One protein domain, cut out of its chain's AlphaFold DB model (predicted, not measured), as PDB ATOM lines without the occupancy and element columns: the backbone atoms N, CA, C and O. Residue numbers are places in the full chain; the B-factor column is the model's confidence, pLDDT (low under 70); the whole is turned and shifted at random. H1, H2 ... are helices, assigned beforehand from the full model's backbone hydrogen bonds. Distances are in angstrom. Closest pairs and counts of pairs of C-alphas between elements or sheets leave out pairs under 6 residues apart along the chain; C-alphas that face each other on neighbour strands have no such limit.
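This is residues 42 to 93 of the 93 residues of the protein "Plasmid mobilization relaxosome protein MobC" of Escherichia coli (UniProt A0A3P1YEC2). This is a long helical hairpin: a long helix H1 and a shorter helix H2 lie side by side and run opposite ways, with a looped turn at one end where residues 66 to 71 stick out. At the other end H1 reaches past H2 with residues 42 to 49. The printed part has 52 residues with two named helices, H1 then H2, and no named strand; its class is all helix. It is loose, with a radius of gyration of the C-alphas of 13.3 A, and spans 44 by 19 by 7 A.

Find C-alpha 42 at (81.288, 162.865, 196.212); from there H1, residues 42 to 67, runs 37.6 A. H2, residues 74 to 91, runs 25.9 A and ends with C-alpha 91 at (84.276, 155.923, 182.169).

Look at Asn 57 and Ile 84, whose C-alphas, the closest of H1 and H2, are 7.0 A apart. The helices touch here, H1 with residues 54 to 61 alone and H2 with residues 77 to 84 alone. They form a helical hairpin, at a shallow tilt of 5 degrees, opposite ways. In H1 and H2 every O i to N i+4 pair is within hydrogen-bond range.

The C-alphas of Asp 42 and Ser 70, the two farthest apart, are 44.3 A apart. The printed part has no cut, and the link from H1 to H2 is short, with 6 residues. Look for pLDDT under 70 at residues 69 to 74 and 91 to 93.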
ATOM      1  N   ASP A  42      80.470 162.550 197.382       71.94
ATOM      2  CA  ASP A  42      81.288 162.865 196.212       71.94
ATOM      3  C   ASP A  42      81.150 161.785 195.134       71.94
ATOM      4  O   ASP A  42      80.912 162.115 193.973       71.94
ATOM      5  N   VAL A  43      81.145 160.507 195.530       73.94
ATOM      6  CA  VAL A  43      80.866 159.378 194.620       73.94
ATOM      7  C   VAL A  43      79.459 159.480 194.031       73.94
ATOM      8  O   VAL A  43      79.248 159.231 192.844       73.94
ATOM      9  N   ASP A  44      78.477 159.885 194.835       78.94
ATOM     10  CA  ASP A  44      77.115 160.079 194.340       78.94
ATOM     11  C   ASP A  44      77.009 161.251 193.362       78.94
ATOM     12  O   ASP A  44      76.307 161.149 192.355       78.94
ATOM     13  N   ARG A  45      77.721 162.354 193.622       78.12
ATOM     14  CA  ARG A  45      77.768 163.505 192.712       78.12
ATOM     15  C   ARG A  45      78.377 163.112 191.366       78.12
ATOM     16  O   ARG A  45      77.834 163.492 190.330       78.12
ATOM     17  N   GLU A  46      79.459 162.342 191.380       80.50
ATOM     18  CA  GLU A  46      80.116 161.848 190.168       80.50
ATOM     19  C   GLU A  46      79.188 160.930 189.358       80.50
ATOM     20  O   GLU A  46      78.976 161.158 188.164       80.50
ATOM     21  N   ARG A  47      78.521 159.979 190.023       80.12
ATOM     22  CA  ARG A  47      77.517 159.103 189.391       80.12
ATOM     23  C   ARG A  47      76.364 159.888 188.769       80.12
ATOM     24  O   ARG A  47      75.961 159.602 187.644       80.12
ATOM     25  N   ILE A  48      75.842 160.896 189.466       85.88
ATOM     26  CA  ILE A  48      74.769 161.758 188.945       85.88
ATOM     27  C   ILE A  48      75.253 162.551 187.725       85.88
ATOM     28  O   ILE A  48      74.533 162.650 186.730       85.88
ATOM     29  N   ALA A  49      76.477 163.085 187.761       85.81
ATOM     30  CA  ALA A  49      77.056 163.792 186.622       85.81
ATOM     31  C   ALA A  49      77.203 162.872 185.397       85.81
ATOM     32  O   ALA A  49      76.861 163.279 184.285       85.81
ATOM     33  N   MET A  50      77.632 161.620 185.595       83.69
ATOM     34  CA  MET A  50      77.690 160.613 184.531       83.69
ATOM     35  C   MET A  50      76.305 160.324 183.937       83.69
ATOM     36  O   MET A  50      76.141 160.371 182.718       83.69
ATOM     37  N   LEU A  51      75.294 160.092 184.782       84.81
ATOM     38  CA  LEU A  51      73.915 159.853 184.336       84.81
ATOM     39  C   LEU A  51      73.359 161.033 183.528       84.81
ATOM     40  O   LEU A  51      72.712 160.833 182.501       84.81
ATOM     41  N   ASN A  52      73.666 162.267 183.935       86.69
ATOM     42  CA  ASN A  52      73.252 163.464 183.202       86.69
ATOM     43  C   ASN A  52      73.899 163.560 181.813       86.69
ATOM     44  O   ASN A  52      73.226 163.953 180.859       86.69
ATOM     45  N   ARG A  53      75.169 163.161 181.667       84.75
ATOM     46  CA  ARG A  53      75.851 163.121 180.358       84.75
ATOM     47  C   ARG A  53      75.225 162.072 179.436       84.75
ATOM     48  O   ARG A  53      74.969 162.367 178.272       84.75
ATOM     49  N   ILE A  54      74.897 160.892 179.966       83.06
ATOM     50  CA  ILE A  54      74.185 159.843 179.215       83.06
ATOM     51  C   ILE A  54      72.812 160.354 178.754       83.06
ATOM     52  O   ILE A  54      72.485 160.257 177.571       83.06
ATOM     53  N   ASN A  55      72.041 160.971 179.654       86.31
ATOM     54  CA  ASN A  55      70.737 161.550 179.324       86.31
ATOM     55  C   ASN A  55      70.830 162.645 178.250       86.31
ATOM     56  O   ASN A  55      69.972 162.716 177.367       86.31
ATOM     57  N   ALA A  56      71.864 163.491 178.289       87.06
ATOM     58  CA  ALA A  56      72.083 164.514 177.270       87.06
ATOM     59  C   ALA A  56      72.292 163.891 175.880       87.06
ATOM     60  O   ALA A  56      71.637 164.304 174.921       87.06
ATOM     61  N   ASN A  57      73.126 162.852 175.791       82.56
ATOM     62  CA  ASN A  57      73.400 162.151 174.536       82.56
ATOM     63  C   ASN A  57      72.148 161.451 173.980       82.56
ATOM     64  O   ASN A  57      71.836 161.582 172.797       82.56
ATOM     65  N   LEU A  58      71.378 160.768 174.835       83.00
ATOM     66  CA  LEU A  58      70.117 160.128 174.435       83.00
ATOM     67  C   LEU A  58      69.096 161.147 173.916       83.00
ATOM     68  O   LEU A  58      68.436 160.905 172.905       83.00
ATOM     69  N   ASN A  59      69.004 162.318 174.552       86.94
ATOM     70  CA  ASN A  59      68.130 163.398 174.094       86.94
ATOM     71  C   ASN A  59      68.550 163.968 172.734       86.94
ATOM     72  O   ASN A  59      67.688 164.365 171.948       86.94
ATOM     73  N   MET A  60      69.851 164.018 172.434       82.94
ATOM     74  CA  MET A  60      70.334 164.431 171.113       82.94
ATOM     75  C   MET A  60      69.885 163.449 170.031       82.94
ATOM     76  O   MET A  60      69.296 163.878 169.040       82.94
ATOM     77  N   ILE A  61      70.059 162.144 170.271       79.31
ATOM     78  CA  ILE A  61      69.600 161.091 169.355       79.31
ATOM     79  C   ILE A  61      68.083 161.167 169.163       79.31
ATOM     80  O   ILE A  61      67.602 161.184 168.031       79.31
ATOM     81  N   ALA A  62      67.320 161.276 170.254       82.44
ATOM     82  CA  ALA A  62      65.864 161.347 170.195       82.44
ATOM     83  C   ALA A  62      65.376 162.564 169.393       82.44
ATOM     84  O   ALA A  62      64.483 162.434 168.555       82.44
ATOM     85  N   ARG A  63      65.970 163.747 169.611       82.81
ATOM     86  CA  ARG A  63      65.652 164.942 168.814       82.81
ATOM     87  C   ARG A  63      65.960 164.722 167.341       82.81
ATOM     88  O   ARG A  63      65.111 165.018 166.510       82.81
ATOM     89  N   TRP A  64      67.125 164.169 167.019       75.94
ATOM     90  CA  TRP A  64      67.523 163.951 165.633       75.94
ATOM     91  C   TRP A  64      66.586 162.991 164.891       75.94
ATOM     92  O   TRP A  64      66.109 163.325 163.805       75.94
ATOM     93  N   VAL A  65      66.258 161.846 165.504       74.94
ATOM     94  CA  VAL A  65      65.331 160.847 164.937       74.94
ATOM     95  C   VAL A  65      63.948 161.458 164.710       74.94
ATOM     96  O   VAL A  65      63.310 161.211 163.689       74.94
ATOM     97  N   ASN A  66      63.491 162.298 165.641       77.62
ATOM     98  CA  ASN A  66      62.205 162.977 165.524       77.62
ATOM     99  C   ASN A  66      62.190 164.077 164.452       77.62
ATOM    100  O   ASN A  66      61.137 164.305 163.855       77.62
ATOM    101  N   THR A  67      63.323 164.739 164.207       77.38
ATOM    102  CA  THR A  67      63.469 165.787 163.185       77.38
ATOM    103  C   THR A  67      63.545 165.203 161.775       77.38
ATOM    104  O   THR A  67      62.931 165.743 160.860       77.38
ATOM    105  N   HIS A  68      64.236 164.077 161.586       70.81
ATOM    106  CA  HIS A  68      64.522 163.533 160.257       70.81
ATOM    107  C   HIS A  68      63.771 162.216 159.980       70.81
ATOM    108  O   HIS A  68      64.352 161.191 159.632       70.81
ATOM    109  N   LYS A  69      62.437 162.233 160.107       65.12
ATOM    110  CA  LYS A  69      61.562 161.049 159.933       65.12
ATOM    111  C   LYS A  69      61.616 160.386 158.542       65.12
ATOM    112  O   LYS A  69      61.100 159.283 158.383       65.12
ATOM    113  N   SER A  70      62.221 161.025 157.539       64.69
ATOM    114  CA  SER A  70      62.416 160.490 156.186       64.69
ATOM    115  C   SER A  70      63.894 160.181 155.941       64.69
ATOM    116  O   SER A  70      64.689 161.113 155.871       64.69
ATOM    117  N   ALA A  71      64.230 158.886 155.823       62.78
ATOM    118  CA  ALA A  71      65.530 158.328 155.410       62.78
ATOM    119  C   ALA A  71      66.734 159.241 155.704       62.78
ATOM    120  O   ALA A  71      67.399 159.760 154.809       62.78
ATOM    121  N   ALA A  72      66.963 159.482 156.988       56.53
ATOM    122  CA  ALA A  72      67.984 160.395 157.447       56.53
ATOM    123  C   ALA A  72      69.349 159.718 157.458       56.53
ATOM    124  O   ALA A  72      69.482 158.581 157.909       56.53
ATOM    125  N   SER A  73      70.342 160.442 156.943       66.69
ATOM    126  CA  SER A  73      71.744 160.052 156.824       66.69
ATOM    127  C   SER A  73      72.229 159.278 158.053       66.69
ATOM    128  O   SER A  73      72.508 159.846 159.108       66.69
ATOM    129  N   SER A  74      72.350 157.961 157.903       68.56
ATOM    130  CA  SER A  74      72.824 157.016 158.920       68.56
ATOM    131  C   SER A  74      74.197 157.399 159.493       68.56
ATOM    132  O   SER A  74      74.533 156.993 160.601       68.56
ATOM    133  N   VAL A  75      74.948 158.243 158.782       74.88
ATOM    134  CA  VAL A  75      76.234 158.813 159.197       74.88
ATOM    135  C   VAL A  75      76.133 159.628 160.491       74.88
ATOM    136  O   VAL A  75      76.994 159.493 161.355       74.88
ATOM    137  N   GLU A  76      75.092 160.444 160.670       71.81
ATOM    138  CA  GLU A  76      74.991 161.340 161.836       71.81
ATOM    139  C   GLU A  76      74.612 160.570 163.113       71.81
ATOM    140  O   GLU A  76      75.144 160.824 164.194       71.81
ATOM    141  N   VAL A  77      73.781 159.531 162.973       73.19
ATOM    142  CA  VAL A  77      73.492 158.583 164.061       73.19
ATOM    143  C   VAL A  77      74.743 157.812 164.449       73.19
ATOM    144  O   VAL A  77      75.048 157.706 165.634       73.19
ATOM    145  N   VAL A  78      75.488 157.296 163.466       80.12
ATOM    146  CA  VAL A  78      76.747 156.584 163.719       80.12
ATOM    147  C   VAL A  78      77.741 157.496 164.441       80.12
ATOM    148  O   VAL A  78      78.341 157.057 165.418       80.12
ATOM    149  N   ALA A  79      77.851 158.771 164.056       82.06
ATOM    150  CA  ALA A  79      78.701 159.737 164.750       82.06
ATOM    151  C   ALA A  79      78.286 159.931 166.221       82.06
ATOM    152  O   ALA A  79      79.130 159.856 167.114       82.06
ATOM    153  N   HIS A  80      76.987 160.100 166.500       80.44
ATOM    154  CA  HIS A  80      76.491 160.202 167.877       80.44
ATOM    155  C   HIS A  80      76.700 158.917 168.692       80.44
ATOM    156  O   HIS A  80      77.019 158.988 169.879       80.44
ATOM    157  N   LEU A  81      76.564 157.743 168.072       82.00
ATOM    158  CA  LEU A  81      76.827 156.457 168.723       82.00
ATOM    159  C   LEU A  81      78.320 156.260 169.027       82.00
ATOM    160  O   LEU A  81      78.652 155.813 170.123       82.00
ATOM    161  N   MET A  82      79.217 156.648 168.115       85.44
ATOM    162  CA  MET A  82      80.671 156.626 168.340       85.44
ATOM    163  C   MET A  82      81.088 157.578 169.469       85.44
ATOM    164  O   MET A  82      81.959 157.250 170.276       85.44
ATOM    165  N   ASP A  83      80.443 158.742 169.563       84.88
ATOM    166  CA  ASP A  83      80.640 159.679 170.668       84.88
ATOM    167  C   ASP A  83      80.214 159.078 172.010       84.88
ATOM    168  O   ASP A  83      80.941 159.204 172.997       84.88
ATOM    169  N   ILE A  84      79.073 158.385 172.053       81.94
ATOM    170  CA  ILE A  84      78.628 157.662 173.251       81.94
ATOM    171  C   ILE A  84      79.619 156.553 173.614       81.94
ATOM    172  O   ILE A  84      80.021 156.461 174.773       81.94
ATOM    173  N   GLU A  85      80.047 155.742 172.643       85.38
ATOM    174  CA  GLU A  85      81.003 154.654 172.866       85.38
ATOM    175  C   GLU A  85      82.319 155.172 173.461       85.38
ATOM    176  O   GLU A  85      82.823 154.608 174.435       85.38
ATOM    177  N   ARG A  86      82.856 156.277 172.925       86.00
ATOM    178  CA  ARG A  86      84.076 156.910 173.443       86.00
ATOM    179  C   ARG A  86      83.922 157.323 174.905       86.00
ATOM    180  O   ARG A  86      84.763 156.959 175.723       86.00
ATOM    181  N   HIS A  87      82.831 158.010 175.246       81.00
ATOM    182  CA  HIS A  87      82.580 158.418 176.629       81.00
ATOM    183  C   HIS A  87      82.390 157.209 177.561       81.00
ATOM    184  O   HIS A  87      82.866 157.236 178.691       81.00
ATOM    185  N   ILE A  88      81.752 156.123 177.109       80.12
ATOM    186  CA  ILE A  88      81.622 154.888 177.908       80.12
ATOM    187  C   ILE A  88      82.995 154.248 178.164       80.12
ATOM    188  O   ILE A  88      83.266 153.806 179.283       80.12
ATOM    189  N   ARG A  89      83.878 154.216 177.158       83.12
ATOM    190  CA  ARG A  89      85.243 153.681 177.295       83.12
ATOM    191  C   ARG A  89      86.096 154.501 178.262       83.12
ATOM    192  O   ARG A  89      86.859 153.914 179.020       83.12
ATOM    193  N   GLU A  90      85.953 155.824 178.258       80.38
ATOM    194  CA  GLU A  90      86.625 156.716 179.215       80.38
ATOM    195  C   GLU A  90      86.149 156.490 180.654       80.38
ATOM    196  O   GLU A  90      86.956 156.544 181.572       80.38
ATOM    197  N   LEU A  91      84.859 156.197 180.849       69.38
ATOM    198  CA  LEU A  91      84.276 155.923 182.169       69.38
ATOM    199  C   LEU A  91      84.585 154.517 182.708       69.38
ATOM    200  O   LEU A  91      84.413 154.272 183.898       69.38
ATOM    201  N   SER A  92      84.986 153.585 181.842       68.69
ATOM    202  CA  SER A  92      85.289 152.191 182.207       68.69
ATOM    203  C   SER A  92      86.775 151.955 182.509       68.69
ATOM    204  O   SER A  92      87.195 150.802 182.625       68.69
ATOM    205  N   ARG A  93      87.575 153.024 182.566       53.84
ATOM    206  CA  ARG A  93      89.028 153.003 182.742       53.84
ATOM    207  C   ARG A  93      89.410 153.523 184.121       53.84
ATOM    208  O   ARG A  93      90.373 152.960 184.681       53.84
TER     209      ARG A  93